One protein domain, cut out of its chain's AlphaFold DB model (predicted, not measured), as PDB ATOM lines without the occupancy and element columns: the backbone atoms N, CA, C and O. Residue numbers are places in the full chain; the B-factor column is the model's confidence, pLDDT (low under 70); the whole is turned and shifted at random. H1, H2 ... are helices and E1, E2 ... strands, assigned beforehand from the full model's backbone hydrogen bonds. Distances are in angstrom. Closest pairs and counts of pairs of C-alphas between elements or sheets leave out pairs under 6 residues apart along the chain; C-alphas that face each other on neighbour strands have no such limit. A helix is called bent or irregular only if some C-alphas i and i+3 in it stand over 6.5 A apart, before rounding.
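This is residues 344 to 461 of the 469 residues of an uncharacterized protein of Solirubrobacterales bacterium 70-9 (UniProt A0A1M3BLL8). One sheet of eight strands is curled into an elongated, nearly closed barrel, its two edge strands E4 and E5 coming near each other along the side; the helix H1 caps one end, with the sheet curled round it, and the short helix H2 only grazes the sheet from outside. The sheet is bent back on itself into two leaves that face each other across the barrel, E4 E3 E6 and E8 E1 E2 E5, with E7 as the hinge between them. The printed part has 118 residues, with eight named strands and two named helices in the order E1 E2 E3 E4 E5 H1 E6 H2 E7 E8, and its class is mostly strand. Across the sheet the order is E4 E3 E6 E7 E8 E1 E2 E5, all antiparallel. The whole is compact, with a radius of gyration of the C-alphas of 14.3 A, and the C-alphas span 40 by 25 by 23 A.

Begin at one edge of the sheet and cross it: E4, residues 388 to 399, then E3, 375 to 385, E6, 422 to 430, E7, 443 to 452, E8, 455 to 460, E1, 347 to 357, E2, 362 to 371, and E5, 402 to 410, at the other edge. It is a folded sheet, one sheet bent back on itself into two leaves that face each other, with 107 pairs of C-alphas within 11 A between E4 E3 E6 and E8 E1 E2 E5. From edge to edge the way across the sheet turns by 149 degrees, and the sheet is twisted. Look from leaf to leaf at the closest C-alphas of E1 and E6, those of Ala 352 and Val 427, 7.4 A apart. At the edges, the closest C-alphas of E4 and E5 are those of Gly 393 and Val 409, 6.4 A apart. Now check the backbone atoms. In the hairpin E3 and E4, N 379 and O 395 are 2.8 A apart; between E3 and E6, N 428 and O 380 are 2.7 A apart. At the hinge the pairing is staggered: E7 pairs with E6 over residues 443 to 446, where N 427 and O 444 are 2.8 A apart, and with E8 over residues 446 to 452, where N 450 and O 457 are 2.8 A apart; E7 and E8 are a hairpin. Between E8 and E1, N 458 and O 354 are 2.8 A apart. In the hairpin E1 and E2, N 353 and O 366 are 2.8 A apart, and between E2 and E5, N 367 and O 405 are 2.8 A apart. H1, residues 413 to 420, is on the sheet, and the sheet curls round it; its closest C-alphas to E3 are those of Lys 418 and Gly 385, 6.7 A apart. H2, residues 436 to 440, only grazes the sheet with its residues 438 to 440; C-alphas 439 and 430 of H2 and E6 are 7.9 A apart. H1 and H2 are apart. In H1 every O i to N i+4 pair is within hydrogen-bond range; in H2 it is 0 of 1, beside 1 of 2 O i to N i+3 pairs.

Find C-alpha 347 at (185.474, 183.556, 147.383), where E1 begins; it runs 28.3 A to C-alpha 357. From first to last C-alpha, E2 measures 28.5 A, E3 32.2 A, E5 26.9 A and E6 23.5 A. E4 measures 31.5 A and bends by 54 degrees at residue 396; E7 measures 25.2 A and bends by 55 degrees at residue 448. H1 begins at C-alpha 413, (187.362, 197.883, 115.417), and measures 10.6 A. H2 measures 8.3 A and is neither bent nor irregular, but only just: C-alphas 437 and 440 are 6.4 A apart. E8 measures 16.1 A and ends at C-alpha 460, (176.160, 183.792, 133.889).

The two C-alphas farthest apart are those of Gln 344 and Lys 359, 42.0 A. The printed part runs from 344 to 461 with no cut, and each link between named elements is tight. The mean pLDDT of the printed part is 91.4, and residue 461 is the one printed residue under 70.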
ATOM      1  N   GLN A 344     188.214 177.551 152.363       91.19
ATOM      2  CA  GLN A 344     189.600 177.603 151.872       91.19
ATOM      3  C   GLN A 344     189.766 178.243 150.481       91.19
ATOM      4  O   GLN A 344     190.867 178.665 150.133       91.19
ATOM      5  N   CYS A 345     188.686 178.344 149.705       91.25
ATOM      6  CA  CYS A 345     188.642 179.013 148.411       91.25
ATOM      7  C   CYS A 345     188.364 180.515 148.515       91.25
ATOM      8  O   CYS A 345     188.352 181.178 147.492       91.25
ATOM      9  N   VAL A 346     188.213 181.082 149.720       94.12
ATOM     10  CA  VAL A 346     188.123 182.532 149.987       94.12
ATOM     11  C   VAL A 346     186.910 183.242 149.375       94.12
ATOM     12  O   VAL A 346     186.178 183.892 150.112       94.12
ATOM     13  N   LEU A 347     186.692 183.152 148.068       90.50
ATOM     14  CA  LEU A 347     185.474 183.556 147.383       90.50
ATOM     15  C   LEU A 347     184.307 182.735 147.930       90.50
ATOM     16  O   LEU A 347     184.447 181.527 148.093       90.50
ATOM     17  N   ARG A 348     183.188 183.396 148.219       88.25
ATOM     18  CA  ARG A 348     181.952 182.766 148.695       88.25
ATOM     19  C   ARG A 348     180.913 182.783 147.575       88.25
ATOM     20  O   ARG A 348     180.587 181.729 147.045       88.25
ATOM     21  N   VAL A 349     180.529 183.979 147.123       85.12
ATOM     22  CA  VAL A 349     179.651 184.205 145.961       85.12
ATOM     23  C   VAL A 349     180.342 185.129 144.958       85.12
ATOM     24  O   VAL A 349     181.054 186.055 145.352       85.12
ATOM     25  N   ALA A 350     180.137 184.899 143.658       87.62
ATOM     26  CA  ALA A 350     180.616 185.785 142.596       87.62
ATOM     27  C   ALA A 350     179.693 185.746 141.374       87.62
ATOM     28  O   ALA A 350     179.831 184.875 140.517       87.62
ATOM     29  N   ARG A 351     178.784 186.721 141.287       86.38
ATOM     30  CA  ARG A 351     177.822 186.862 140.185       86.38
ATOM     31  C   ARG A 351     178.389 187.809 139.136       86.38
ATOM     32  O   ARG A 351     178.486 189.015 139.382       86.38
ATOM     33  N   ALA A 352     178.796 187.266 137.991       90.25
ATOM     34  CA  ALA A 352     179.426 188.022 136.911       90.25
ATOM     35  C   ALA A 352     178.434 188.391 135.797       90.25
ATOM     36  O   ALA A 352     177.643 187.562 135.351       90.25
ATOM     37  N   ARG A 353     178.526 189.630 135.304       92.06
ATOM     38  CA  ARG A 353     177.793 190.132 134.134       92.06
ATOM     39  C   ARG A 353     178.740 190.872 133.205       92.06
ATOM     40  O   ARG A 353     179.570 191.658 133.668       92.06
ATOM     41  N   VAL A 354     178.604 190.657 131.900       95.44
ATOM     42  CA  VAL A 354     179.362 191.409 130.891       95.44
ATOM     43  C   VAL A 354     178.416 192.275 130.077       95.44
ATOM     44  O   VAL A 354     177.500 191.781 129.434       95.44
ATOM     45  N   PHE A 355     178.676 193.576 130.088       93.62
ATOM     46  CA  PHE A 355     177.960 194.581 129.317       93.62
ATOM     47  C   PHE A 355     178.745 194.849 128.035       93.62
ATOM     48  O   PHE A 355     179.843 195.409 128.087       93.62
ATOM     49  N   ALA A 356     178.204 194.420 126.900       93.38
ATOM     50  CA  ALA A 356     178.729 194.702 125.572       93.38
ATOM     51  C   ALA A 356     177.918 195.849 124.958       93.38
ATOM     52  O   ALA A 356     176.816 195.635 124.463       93.38
ATOM     53  N   TYR A 357     178.443 197.072 125.004       89.38
ATOM     54  CA  TYR A 357     177.745 198.238 124.460       89.38
ATOM     55  C   TYR A 357     177.691 198.130 122.938       89.38
ATOM     56  O   TYR A 357     178.691 197.772 122.322       89.38
ATOM     57  N   THR A 358     176.550 198.409 122.308       83.62
ATOM     58  CA  THR A 358     176.406 198.284 120.847       83.62
ATOM     59  C   THR A 358     176.938 199.521 120.136       83.62
ATOM     60  O   THR A 358     177.730 199.377 119.208       83.62
ATOM     61  N   LYS A 359     176.613 200.718 120.640       85.88
ATOM     62  CA  LYS A 359     177.019 202.015 120.065       85.88
ATOM     63  C   LYS A 359     178.406 202.511 120.496       85.88
ATOM     64  O   LYS A 359     178.916 203.452 119.907       85.88
ATOM     65  N   LEU A 360     179.009 201.902 121.520       87.56
ATOM     66  CA  LEU A 360     180.322 202.298 122.043       87.56
ATOM     67  C   LEU A 360     181.350 201.195 121.814       87.56
ATOM     68  O   LEU A 360     181.031 200.014 121.955       87.56
ATOM     69  N   ASP A 361     182.603 201.560 121.571       91.38
ATOM     70  CA  ASP A 361     183.727 200.623 121.474       91.38
ATOM     71  C   ASP A 361     184.225 200.193 122.856       91.38
ATOM     72  O   ASP A 361     185.384 200.363 123.235       91.38
ATOM     73  N   LYS A 362     183.295 199.669 123.657       92.50
ATOM     74  CA  LYS A 362     183.497 199.372 125.067       92.50
ATOM     75  C   LYS A 362     182.822 198.067 125.452       92.50
ATOM     76  O   LYS A 362     181.715 197.759 125.007       92.50
ATOM     77  N   ALA A 363     183.455 197.346 126.365       94.94
ATOM     78  CA  ALA A 363     182.799 196.327 127.171       94.94
ATOM     79  C   ALA A 363     183.079 196.586 128.655       94.94
ATOM     80  O   ALA A 363     184.077 197.212 129.014       94.94
ATOM     81  N   ARG A 364     182.202 196.124 129.544       95.62
ATOM     82  CA  ARG A 364     182.404 196.235 130.992       95.62
ATOM     83  C   ARG A 364     182.023 194.938 131.679       95.62
ATOM     84  O   ARG A 364     180.880 194.507 131.580       95.62
ATOM     85  N   LEU A 365     182.958 194.358 132.416       96.31
ATOM     86  CA  LEU A 365     182.674 193.297 133.373       96.31
ATOM     87  C   LEU A 365     182.241 193.919 134.705       96.31
ATOM     88  O   LEU A 365     182.891 194.843 135.197       96.31
ATOM     89  N   VAL A 366     181.165 193.400 135.290       92.81
ATOM     90  CA  VAL A 366     180.702 193.731 136.643       92.81
ATOM     91  C   VAL A 366     180.539 192.434 137.427       92.81
ATOM     92  O   VAL A 366     179.942 191.484 136.927       92.81
ATOM     93  N   ILE A 367     181.073 192.386 138.646       93.06
ATOM     94  CA  ILE A 367     180.988 191.221 139.528       93.06
ATOM     95  C   ILE A 367     180.502 191.670 140.895       93.06
ATOM     96  O   ILE A 367     181.184 192.452 141.554       93.06
ATOM     97  N   HIS A 368     179.365 191.141 141.332       86.12
ATOM     98  CA  HIS A 368     178.926 191.244 142.722       86.12
ATOM     99  C   HIS A 368     179.522 190.061 143.476       86.12
ATOM    100  O   HIS A 368     179.303 188.914 143.075       86.12
ATOM    101  N   TYR A 369     180.315 190.326 144.511       89.81
ATOM    102  CA  TYR A 369     181.065 189.288 145.208       89.81
ATOM    103  C   TYR A 369     180.874 189.336 146.720       89.81
ATOM    104  O   TYR A 369     180.678 190.399 147.308       89.81
ATOM    105  N   THR A 370     181.045 188.173 147.344       88.94
ATOM    106  CA  THR A 370     181.295 188.016 148.778       88.94
ATOM    107  C   THR A 370     182.517 187.122 148.991       88.94
ATOM    108  O   THR A 370     182.815 186.241 148.178       88.94
ATOM    109  N   THR A 371     183.266 187.359 150.066       92.94
ATOM    110  CA  THR A 371     184.421 186.541 150.452       92.94
ATOM    111  C   THR A 371     184.365 186.187 151.934       92.94
ATOM    112  O   THR A 371     183.898 186.966 152.763       92.94
ATOM    113  N   TYR A 372     184.895 185.018 152.287       92.44
ATOM    114  CA  TYR A 372     185.085 184.603 153.677       92.44
ATOM    115  C   TYR A 372     186.134 185.439 154.404       92.44
ATOM    116  O   TYR A 372     186.071 185.604 155.620       92.44
ATOM    117  N   LYS A 373     187.122 185.947 153.665       93.50
ATOM    118  CA  LYS A 373     188.153 186.839 154.184       93.50
ATOM    119  C   LYS A 373     188.689 187.740 153.075       93.50
ATOM    120  O   LYS A 373     188.782 187.279 151.936       93.50
ATOM    121  N   PRO A 374     189.115 188.973 153.403       95.88
ATOM    122  CA  PRO A 374     189.702 189.860 152.416       95.88
ATOM    123  C   PRO A 374     190.903 189.228 151.706       95.88
ATOM    124  O   PRO A 374     191.753 188.602 152.346       95.88
ATOM    125  N   ALA A 375     190.988 189.402 150.389       95.94
ATOM    126  CA  ALA A 375     192.077 188.855 149.585       95.94
ATOM    127  C   ALA A 375     192.349 189.674 148.323       95.94
ATOM    128  O   ALA A 375     191.482 190.378 147.808       95.94
ATOM    129  N   ALA A 376     193.570 189.554 147.802       96.94
ATOM    130  CA  ALA A 376     193.888 190.018 146.459       96.94
ATOM    131  C   ALA A 376     193.350 189.004 145.443       96.94
ATOM    132  O   ALA A 376     193.681 187.820 145.513       96.94
ATOM    133  N   VAL A 377     192.527 189.472 144.508       97.38
ATOM    134  CA  VAL A 377     191.887 188.641 143.487       97.38
ATOM    135  C   VAL A 377     192.227 189.215 142.123       97.38
ATOM    136  O   VAL A 377     191.897 190.362 141.824       97.38
ATOM    137  N   THR A 378     192.885 188.419 141.284       97.69
ATOM    138  CA  THR A 378     193.060 188.743 139.868       97.69
ATOM    139  C   THR A 378     191.858 188.221 139.100       97.69
ATOM    140  O   THR A 378     191.575 187.025 139.122       97.69
ATOM    141  N   VAL A 379     191.153 189.115 138.418       97.81
ATOM    142  CA  VAL A 379     190.003 188.805 137.572       97.81
ATOM    143  C   VAL A 379     190.403 189.027 136.127       97.81
ATOM    144  O   VAL A 379     190.851 190.112 135.768       97.81
ATOM    145  N   ALA A 380     190.200 188.015 135.295       97.19
ATOM    146  CA  ALA A 380     190.434 188.074 133.864       97.19
ATOM    147  C   ALA A 380     189.185 187.599 133.126       97.19
ATOM    148  O   ALA A 380     188.554 186.637 133.551       97.19
ATOM    149  N   TYR A 381     188.826 188.231 132.012       96.62
ATOM    150  CA  TYR A 381     187.689 187.780 131.215       96.62
ATOM    151  C   TYR A 381     187.975 187.799 129.722       96.62
ATOM    152  O   TYR A 381     188.685 188.662 129.207       96.62
ATOM    153  N   SER A 382     187.423 186.804 129.044       96.75
ATOM    154  CA  SER A 382     187.603 186.559 127.620       96.75
ATOM    155  C   SER A 382     186.270 186.221 126.974       96.75
ATOM    156  O   SER A 382     185.403 185.642 127.626       96.75
ATOM    157  N   LEU A 383     186.136 186.518 125.689       96.31
ATOM    158  CA  LEU A 383     185.026 186.050 124.864       96.31
ATOM    159  C   LEU A 383     185.460 184.906 123.953       96.31
ATOM    160  O   LEU A 383     186.625 184.817 123.555       96.31
ATOM    161  N   THR A 384     184.483 184.093 123.568       96.44
ATOM    162  CA  THR A 384     184.585 183.110 122.488       96.44
ATOM    163  C   THR A 384     183.352 183.239 121.603       96.44
ATOM    164  O   THR A 384     182.220 183.252 122.092       96.44
ATOM    165  N   GLY A 385     183.564 183.355 120.294       94.94
ATOM    166  CA  GLY A 385     182.510 183.595 119.314       94.94
ATOM    167  C   GLY A 385     182.806 182.981 117.950       94.94
ATOM    168  O   GLY A 385     183.808 182.291 117.765       94.94
ATOM    169  N   SER A 386     181.943 183.249 116.967       93.75
ATOM    170  CA  SER A 386     182.141 182.760 115.590       93.75
ATOM    171  C   SER A 386     183.349 183.392 114.889       93.75
ATOM    172  O   SER A 386     183.877 182.806 113.952       93.75
ATOM    173  N   LYS A 387     183.830 184.549 115.365       92.88
ATOM    174  CA  LYS A 387     185.049 185.226 114.878       92.88
ATOM    175  C   LYS A 387     186.295 184.931 115.733       92.88
ATOM    176  O   LYS A 387     187.246 185.713 115.752       92.88
ATOM    177  N   GLY A 388     186.288 183.814 116.462       94.12
ATOM    178  CA  GLY A 388     187.384 183.371 117.325       94.12
ATOM    179  C   GLY A 388     187.249 183.835 118.777       94.12
ATOM    180  O   GLY A 388     186.170 184.218 119.234       94.12
ATOM    181  N   SER A 389     188.358 183.773 119.517       95.06
ATOM    182  CA  SER A 389     188.427 184.186 120.925       95.06
ATOM    183  C   SER A 389     189.221 185.482 121.101       95.06
ATOM    184  O   SER A 389     190.046 185.844 120.253       95.06
ATOM    185  N   LEU A 390     188.959 186.189 122.201       96.44
ATOM    186  CA  LEU A 390     189.667 187.411 122.584       96.44
ATOM    187  C   LEU A 390     189.724 187.535 124.113       96.44
ATOM    188  O   LEU A 390     188.698 187.426 124.783       96.44
ATOM    189  N   GLN A 391     190.915 187.790 124.659       96.44
ATOM    190  CA  GLN A 391     191.084 188.213 126.049       96.44
ATOM    191  C   GLN A 391     190.735 189.701 126.137       96.44
ATOM    192  O   GLN A 391     191.395 190.512 125.504       96.44
ATOM    193  N   LEU A 392     189.699 190.048 126.898       94.81
ATOM    194  CA  LEU A 392     189.197 191.420 126.966       94.81
ATOM    195  C   LEU A 392     189.965 192.246 127.989       94.81
ATOM    196  O   LEU A 392     190.422 193.340 127.693       94.81
ATOM    197  N   GLY A 393     190.119 191.717 129.202       94.00
ATOM    198  CA  GLY A 393     190.799 192.436 130.270       94.00
ATOM    199  C   GLY A 393     191.271 191.521 131.383       94.00
ATOM    200  O   GLY A 393     190.811 190.381 131.518       94.00
ATOM    201  N   SER A 394     192.211 192.032 132.172       97.25
ATOM    202  CA  SER A 394     192.706 191.415 133.397       97.25
ATOM    203  C   SER A 394     193.092 192.507 134.386       97.25
ATOM    204  O   SER A 394     193.811 193.434 134.021       97.25
ATOM    205  N   ALA A 395     192.618 192.415 135.623       97.06
ATOM    206  CA  ALA A 395     192.989 193.347 136.680       97.06
ATOM    207  C   ALA A 395     192.975 192.660 138.045       97.06
ATOM    208  O   ALA A 395     192.211 191.727 138.286       97.06
ATOM    209  N   THR A 396     193.828 193.137 138.950       97.06
ATOM    210  CA  THR A 396     193.868 192.665 140.337       97.06
ATOM    211  C   THR A 396     193.208 193.691 141.244       97.06
ATOM    212  O   THR A 396     193.590 194.857 141.235       97.06
ATOM    213  N   GLY A 397     192.228 193.253 142.031       93.62
ATOM    214  CA  GLY A 397     191.554 194.067 143.038       93.62
ATOM    215  C   GLY A 397     191.718 193.485 144.440       93.62
ATOM    216  O   GLY A 397     191.911 192.279 144.607       93.62
ATOM    217  N   LYS A 398     191.618 194.337 145.464       96.31
ATOM    218  CA  LYS A 398     191.443 193.887 146.852       96.31
ATOM    219  C   LYS A 398     189.958 193.651 147.095       96.31
ATOM    220  O   LYS A 398     189.181 194.600 147.094       96.31
ATOM    221  N   PHE A 399     189.570 192.395 147.272       97.06
ATOM    222  CA  PHE A 399     188.192 192.030 147.569       97.06
ATOM    223  C   PHE A 399     188.009 192.055 149.086       97.06
ATOM    224  O   PHE A 399     188.758 191.393 149.804       97.06
ATOM    225  N   GLY A 400     187.048 192.848 149.566       92.94
ATOM    226  CA  GLY A 400     186.614 192.859 150.966       92.94
ATOM    227  C   GLY A 400     185.651 191.708 151.272       92.94
ATOM    228  O   GLY A 400     185.535 190.768 150.489       92.94
ATOM    229  N   ARG A 401     184.917 191.779 152.393       90.50
ATOM    230  CA  ARG A 401     183.892 190.765 152.737       90.50
ATOM    231  C   ARG A 401     182.747 190.704 151.724       90.50
ATOM    232  O   ARG A 401     182.240 189.625 151.445       90.50
ATOM    233  N   ALA A 402     182.379 191.843 151.154       92.44
ATOM    234  CA  ALA A 402     181.434 191.960 150.056       92.44
ATOM    235  C   ALA A 402     181.780 193.195 149.219       92.44
ATOM    236  O   ALA A 402     182.487 194.087 149.694       92.44
ATOM    237  N   GLY A 403     181.294 193.251 147.983       89.75
ATOM    238  CA  GLY A 403     181.428 194.441 147.155       89.75
ATOM    239  C   GLY A 403     181.117 194.202 145.685       89.75
ATOM    240  O   GLY A 403     180.654 193.134 145.280       89.75
ATOM    241  N   VAL A 404     181.407 195.222 144.878       92.56
ATOM    242  CA  VAL A 404     181.246 195.173 143.423       92.56
ATOM    243  C   VAL A 404     182.572 195.488 142.744       92.56
ATOM    244  O   VAL A 404     183.138 196.564 142.929       92.56
ATOM    245  N   PHE A 405     183.059 194.558 141.928       94.88
ATOM    246  CA  PHE A 405     184.235 194.745 141.084       94.88
ATOM    247  C   PHE A 405     183.808 195.126 139.666       94.88
ATOM    248  O   PHE A 405     182.905 194.511 139.099       94.88
ATOM    249  N   ARG A 406     184.450 196.143 139.083       96.12
ATOM    250  CA  ARG A 406     184.156 196.633 137.730       96.12
ATOM    251  C   ARG A 406     185.442 196.697 136.919       96.12
ATOM    252  O   ARG A 406     186.423 197.270 137.378       96.12
ATOM    253  N   LEU A 407     185.413 196.149 135.710       96.44
ATOM    254  CA  LEU A 407     186.538 196.178 134.779       96.44
ATOM    255  C   LEU A 407     186.039 196.595 133.388       96.44
ATOM    256  O   LEU A 407     185.510 195.758 132.653       96.44
ATOM    257  N   PRO A 408     186.108 197.895 133.051       95.31
ATOM    258  CA  PRO A 408     185.841 198.380 131.705       95.31
ATOM    259  C   PRO A 408     187.048 198.148 130.788       95.31
ATOM    260  O   PRO A 408     188.191 198.224 131.233       95.31
ATOM    261  N   VAL A 409     186.785 197.921 129.505       95.31
ATOM    262  CA  VAL A 409     187.801 197.827 128.448       95.31
ATOM    263  C   VAL A 409     187.329 198.609 127.228       95.31
ATOM    264  O   VAL A 409     186.141 198.570 126.894       95.31
ATOM    265  N   SER A 410     188.256 199.310 126.585       94.56
ATOM    266  CA  SER A 410     188.048 199.934 125.275       94.56
ATOM    267  C   SER A 410     188.541 198.981 124.192       94.56
ATOM    268  O   SER A 410     189.511 198.262 124.418       94.56
ATOM    269  N   LEU A 411     187.865 198.947 123.049       93.75
ATOM    270  CA  LEU A 411     188.093 197.954 121.999       93.75
ATOM    271  C   LEU A 411     188.452 198.634 120.680       93.75
ATOM    272  O   LEU A 411     187.855 199.638 120.315       93.75
ATOM    273  N   GLY A 412     189.385 198.060 119.925       93.94
ATOM    274  CA  GLY A 412     189.578 198.431 118.523       93.94
ATOM    275  C   GLY A 412     188.475 197.859 117.621       93.94
ATOM    276  O   GLY A 412     187.757 196.931 118.000       93.94
ATOM    277  N   ALA A 413     188.383 198.332 116.375       91.19
ATOM    278  CA  ALA A 413     187.362 197.883 115.417       91.19
ATOM    279  C   ALA A 413     187.341 196.350 115.203       91.19
ATOM    280  O   ALA A 413     186.277 195.726 115.163       91.19
ATOM    281  N   ALA A 414     188.516 195.712 115.126       91.62
ATOM    282  CA  ALA A 414     188.629 194.258 114.978       91.62
ATOM    283  C   ALA A 414     188.134 193.492 116.221       91.62
ATOM    284  O   ALA A 414     187.495 192.445 116.111       91.62
ATOM    285  N   GLU A 415     188.402 194.020 117.415       95.00
ATOM    286  CA  GLU A 415     187.973 193.438 118.689       95.00
ATOM    287  C   GLU A 415     186.473 193.621 118.905       95.00
ATOM    288  O   GLU A 415     185.783 192.688 119.314       95.00
ATOM    289  N   LYS A 416     185.947 194.791 118.534       92.62
ATOM    290  CA  LYS A 416     184.518 195.087 118.513       92.62
ATOM    291  C   LYS A 416     183.757 194.115 117.612       92.62
ATOM    292  O   LYS A 416     182.734 193.574 118.023       92.62
ATOM    293  N   ALA A 417     184.287 193.807 116.427       91.94
ATOM    294  CA  ALA A 417     183.694 192.808 115.543       91.94
ATOM    295  C   ALA A 417     183.636 191.409 116.186       91.94
ATOM    296  O   ALA A 417     182.659 190.684 115.977       91.94
ATOM    297  N   LYS A 418     184.648 191.028 116.982       95.06
ATOM    298  CA  LYS A 418     184.636 189.783 117.768       95.06
ATOM    299  C   LYS A 418     183.641 189.841 118.930       95.06
ATOM    300  O   LYS A 418     182.983 188.837 119.182       95.06
ATOM    301  N   LEU A 419     183.491 190.995 119.589       93.69
ATOM    302  CA  LEU A 419     182.499 191.214 120.647       93.69
ATOM    303  C   LEU A 419     181.068 191.038 120.138       93.69
ATOM    304  O   LEU A 419     180.291 190.317 120.755       93.69
ATOM    305  N   THR A 420     180.737 191.627 118.990       90.81
ATOM    306  CA  THR A 420     179.412 191.473 118.366       90.81
ATOM    307  C   THR A 420     179.138 190.025 117.945       90.81
ATOM    308  O   THR A 420     177.994 189.585 117.950       90.81
ATOM    309  N   ALA A 421     180.185 189.266 117.611       93.69
ATOM    310  CA  ALA A 421     180.106 187.854 117.237       93.69
ATOM    311  C   ALA A 421     180.299 186.883 118.422       93.69
ATOM    312  O   ALA A 421     180.463 185.675 118.205       93.69
ATOM    313  N   ALA A 422     180.334 187.390 119.660       95.00
ATOM    314  CA  ALA A 422     180.528 186.577 120.853       95.00
ATOM    315  C   ALA A 422     179.349 185.616 121.051       95.00
ATOM    316  O   ALA A 422     178.189 185.979 120.875       95.00
ATOM    317  N   LYS A 423     179.664 184.377 121.431       93.88
ATOM    318  CA  LYS A 423     178.686 183.345 121.812       93.88
ATOM    319  C   LYS A 423     178.716 183.051 123.307       93.88
ATOM    320  O   LYS A 423     177.777 182.484 123.848       93.88
ATOM    321  N   SER A 424     179.831 183.367 123.960       93.69
ATOM    322  CA  SER A 424     180.022 183.154 125.387       93.69
ATOM    323  C   SER A 424     181.159 184.016 125.916       93.69
ATOM    324  O   SER A 424     182.045 184.431 125.159       93.69
ATOM    325  N   PHE A 425     181.161 184.226 127.229       95.12
ATOM    326  CA  PHE A 425     182.279 184.800 127.964       95.12
ATOM    327  C   PHE A 425     182.724 183.840 129.061       95.12
ATOM    328  O   PHE A 425     181.921 183.107 129.636       95.12
ATOM    329  N   ALA A 426     184.014 183.868 129.368       93.75
ATOM    330  CA  ALA A 426     184.592 183.198 130.520       93.75
ATOM    331  C   ALA A 426     185.223 184.248 131.433       93.75
ATOM    332  O   ALA A 426     186.031 185.055 130.975       93.75
ATOM    333  N   VAL A 427     184.869 184.222 132.715       94.69
ATOM    334  CA  VAL A 427     185.441 185.070 133.765       94.69
ATOM    335  C   VAL A 427     186.239 184.175 134.698       94.69
ATOM    336  O   VAL A 427     185.682 183.281 135.331       94.69
ATOM    337  N   ARG A 428     187.551 184.387 134.757       94.69
ATOM    338  CA  ARG A 428     188.490 183.627 135.579       94.69
ATOM    339  C   ARG A 428     188.949 184.451 136.770       94.69
ATOM    340  O   ARG A 428     189.372 185.594 136.615       94.69
ATOM    341  N   PHE A 429     188.929 183.828 137.935       94.69
ATOM    342  CA  PHE A 429     189.454 184.357 139.181       94.69
ATOM    343  C   PHE A 429     190.773 183.654 139.504       94.69
ATOM    344  O   PHE A 429     190.935 182.449 139.311       94.69
ATOM    345  N   ARG A 430     191.742 184.398 140.020       95.31
ATOM    346  CA  ARG A 430     192.966 183.841 140.589       95.31
ATOM    347  C   ARG A 430     193.184 184.474 141.948       95.31
ATOM    348  O   ARG A 430     193.401 185.679 142.052       95.31
ATOM    349  N   ILE A 431     193.132 183.637 142.976       95.38
ATOM    350  CA  ILE A 431     193.348 184.029 144.364       95.38
ATOM    351  C   ILE A 431     194.631 183.337 144.831       95.38
ATOM    352  O   ILE A 431     194.694 182.106 144.826       95.38
ATOM    353  N   PRO A 432     195.696 184.081 145.173       92.56
ATOM    354  CA  PRO A 432     196.923 183.481 145.680       92.56
ATOM    355  C   PRO A 432     196.670 182.692 146.968       92.56
ATOM    356  O   PRO A 432     195.818 183.062 147.774       92.56
ATOM    357  N   LYS A 433     197.475 181.649 147.201       91.00
ATOM    358  CA  LYS A 433     197.460 180.849 148.440       91.00
ATOM    359  C   LYS A 433     196.145 180.092 148.708       91.00
ATOM    360  O   LYS A 433     195.901 179.703 149.848       91.00
ATOM    361  N   THR A 434     195.313 179.858 147.691       92.94
ATOM    362  CA  THR A 434     194.182 178.917 147.781       92.94
ATOM    363  C   THR A 434     194.544 177.567 147.155       92.94
ATOM    364  O   THR A 434     195.334 177.553 146.206       92.94
ATOM    365  N   PRO A 435     193.981 176.440 147.633       92.38
ATOM    366  CA  PRO A 435     194.228 175.121 147.049       92.38
ATOM    367  C   PRO A 435     193.936 175.066 145.543       92.38
ATOM    368  O   PRO A 435     193.019 175.731 145.060       92.38
ATOM    369  N   SER A 436     194.665 174.226 144.802       87.19
ATOM    370  CA  SER A 436     194.432 174.010 143.363       87.19
ATOM    371  C   SER A 436     193.018 173.507 143.060       87.19
ATOM    372  O   SER A 436     192.448 173.870 142.032       87.19
ATOM    373  N   SER A 437     192.407 172.760 143.988       86.06
ATOM    374  CA  SER A 437     191.017 172.300 143.884       86.06
ATOM    375  C   SER A 437     190.003 173.446 143.764       86.06
ATOM    376  O   SER A 437     188.935 173.249 143.192       86.06
ATOM    377  N   CYS A 438     190.345 174.662 144.211       87.81
ATOM    378  CA  CYS A 438     189.496 175.840 144.050       87.81
ATOM    379  C   CYS A 438     189.407 176.341 142.602       87.81
ATOM    380  O   CYS A 438     188.456 177.041 142.254       87.81
ATOM    381  N   GLY A 439     190.352 175.960 141.733       83.94
ATOM    382  CA  GLY A 439     190.392 176.399 140.337       83.94
ATOM    383  C   GLY A 439     189.115 176.072 139.559       83.94
ATOM    384  O   GLY A 439     188.686 176.873 138.728       83.94
ATOM    385  N   ARG A 440     188.450 174.956 139.891       80.81
ATOM    386  CA  ARG A 440     187.183 174.554 139.259       80.81
ATOM    387  C   ARG A 440     186.028 175.526 139.537       80.81
ATOM    388  O   ARG A 440     185.129 175.642 138.718       80.81
ATOM    389  N   TYR A 441     186.077 176.246 140.660       83.38
ATOM    390  CA  TYR A 441     185.063 177.224 141.071       83.38
ATOM    391  C   TYR A 441     185.367 178.645 140.590       83.38
ATOM    392  O   TYR A 441     184.495 179.511 140.543       83.38
ATOM    393  N   TYR A 442     186.624 178.896 140.233       89.62
ATOM    394  CA  TYR A 442     187.123 180.204 139.830       89.62
ATOM    395  C   TYR A 442     186.957 180.485 138.337       89.62
ATOM    396  O   TYR A 442     187.588 181.398 137.815       89.62
ATOM    397  N   THR A 443     186.131 179.727 137.624       89.00
ATOM    398  CA  THR A 443     185.767 180.051 136.244       89.00
ATOM    399  C   THR A 443     184.255 180.113 136.131       89.00
ATOM    400  O   THR A 443     183.574 179.122 136.362       89.00
ATOM    401  N   LYS A 444     183.735 181.279 135.752       86.56
ATOM    402  CA  LYS A 444     182.316 181.496 135.463       86.56
ATOM    403  C   LYS A 444     182.121 181.599 133.958       86.56
ATOM    404  O   LYS A 444     182.890 182.288 133.286       86.56
ATOM    405  N   ARG A 445     181.111 180.910 133.424       88.38
ATOM    406  CA  ARG A 445     180.712 181.007 132.015       88.38
ATOM    407  C   ARG A 445     179.448 181.844 131.901       88.38
ATOM    408  O   ARG A 445     178.538 181.702 132.705       88.38
ATOM    409  N   LEU A 446     179.423 182.736 130.923       89.81
ATOM    410  CA  LEU A 446     178.285 183.594 130.629       89.81
ATOM    411  C   LEU A 446     177.843 183.280 129.205       89.81
ATOM    412  O   LEU A 446     178.591 183.534 128.259       89.81
ATOM    413  N   THR A 447     176.666 182.684 129.056       88.06
ATOM    414  CA  THR A 447     176.146 182.200 127.764       88.06
ATOM    415  C   THR A 447     174.739 182.693 127.465       88.06
ATOM    416  O   THR A 447     174.224 182.379 126.400       88.06
ATOM    417  N   ILE A 448     174.126 183.452 128.377       80.88
ATOM    418  CA  ILE A 448     172.756 183.950 128.244       80.88
ATOM    419  C   ILE A 448     172.821 185.433 127.846       80.88
ATOM    420  O   ILE A 448     173.119 186.269 128.703       80.88
ATOM    421  N   PRO A 449     172.608 185.792 126.568       87.19
ATOM    422  CA  PRO A 449     172.542 187.185 126.143       87.19
ATOM    423  C   PRO A 449     171.122 187.756 126.305       87.19
ATOM    424  O   PRO A 449     170.174 187.205 125.756       87.19
ATOM    425  N   LYS A 450     170.981 188.911 126.967       81.12
ATOM    426  CA  LYS A 450     169.776 189.765 126.909       81.12
ATOM    427  C   LYS A 450     170.125 191.059 126.182       81.12
ATOM    428  O   LYS A 450     171.124 191.705 126.509       81.12
ATOM    429  N   LYS A 451     169.325 191.439 125.190       84.69
ATOM    430  CA  LYS A 451     169.435 192.755 124.549       84.69
ATOM    431  C   LYS A 451     168.685 193.764 125.416       84.69
ATOM    432  O   LYS A 451     167.553 193.504 125.791       84.69
ATOM    433  N   ILE A 452     169.339 194.865 125.756       78.69
ATOM    434  CA  ILE A 452     168.783 195.977 126.537       78.69
ATOM    435  C   ILE A 452     169.191 197.244 125.792       78.69
ATOM    436  O   ILE A 452     170.332 197.306 125.349       78.69
ATOM    437  N   SER A 453     168.296 198.214 125.600       76.38
ATOM    438  CA  SER A 453     168.514 199.387 124.734       76.38
ATOM    439  C   SER A 453     169.971 199.902 124.723       76.38
ATOM    440  O   SER A 453     170.500 200.400 125.716       76.38
ATOM    441  N   GLY A 454     170.678 199.705 123.600       79.19
ATOM    442  CA  GLY A 454     172.076 200.135 123.418       79.19
ATOM    443  C   GLY A 454     173.186 199.185 123.911       79.19
ATOM    444  O   GLY A 454     174.369 199.520 123.786       79.19
ATOM    445  N   GLN A 455     172.865 197.996 124.427       87.25
ATOM    446  CA  GLN A 455     173.837 197.001 124.893       87.25
ATOM    447  C   GLN A 455     173.311 195.553 124.847       87.25
ATOM    448  O   GLN A 455     172.119 195.276 124.921       87.25
ATOM    449  N   THR A 456     174.224 194.592 124.778       89.50
ATOM    450  CA  THR A 456     173.933 193.188 125.081       89.50
ATOM    451  C   THR A 456     174.535 192.867 126.438       89.50
ATOM    452  O   THR A 456     175.749 192.985 126.627       89.50
ATOM    453  N   VAL A 457     173.701 192.457 127.388       88.19
ATOM    454  CA  VAL A 457     174.148 192.009 128.706       88.19
ATOM    455  C   VAL A 457     174.213 190.493 128.707       88.19
ATOM    456  O   VAL A 457     173.236 189.808 128.424       88.19
ATOM    457  N   TRP A 458     175.394 189.973 129.007       89.44
ATOM    458  CA  TRP A 458     175.648 188.551 129.134       89.44
ATOM    459  C   TRP A 458     175.573 188.171 130.599       89.44
ATOM    460  O   TRP A 458     176.328 188.690 131.429       89.44
ATOM    461  N   PHE A 459     174.660 187.260 130.895       80.31
ATOM    462  CA  PHE A 459     174.454 186.705 132.216       80.31
ATOM    463  C   PHE A 459     175.195 185.384 132.326       80.31
ATOM    464  O   PHE A 459     175.426 184.678 131.335       80.31
ATOM    465  N   GLN A 460     175.598 185.083 133.552       80.00
ATOM    466  CA  GLN A 460     176.160 183.792 133.889       80.00
ATOM    467  C   GLN A 460     175.141 182.702 133.542       80.00
ATOM    468  O   GLN A 460     173.972 182.848 133.889       80.00
ATOM    469  N   SER A 461     175.565 181.648 132.842       67.00
ATOM    470  CA  SER A 461     174.758 180.427 132.822       67.00
ATOM    471  C   SER A 461     174.802 179.842 134.220       67.00
ATOM    472  O   SER A 461     175.887 179.709 134.799       67.00
TER     473      SER A 461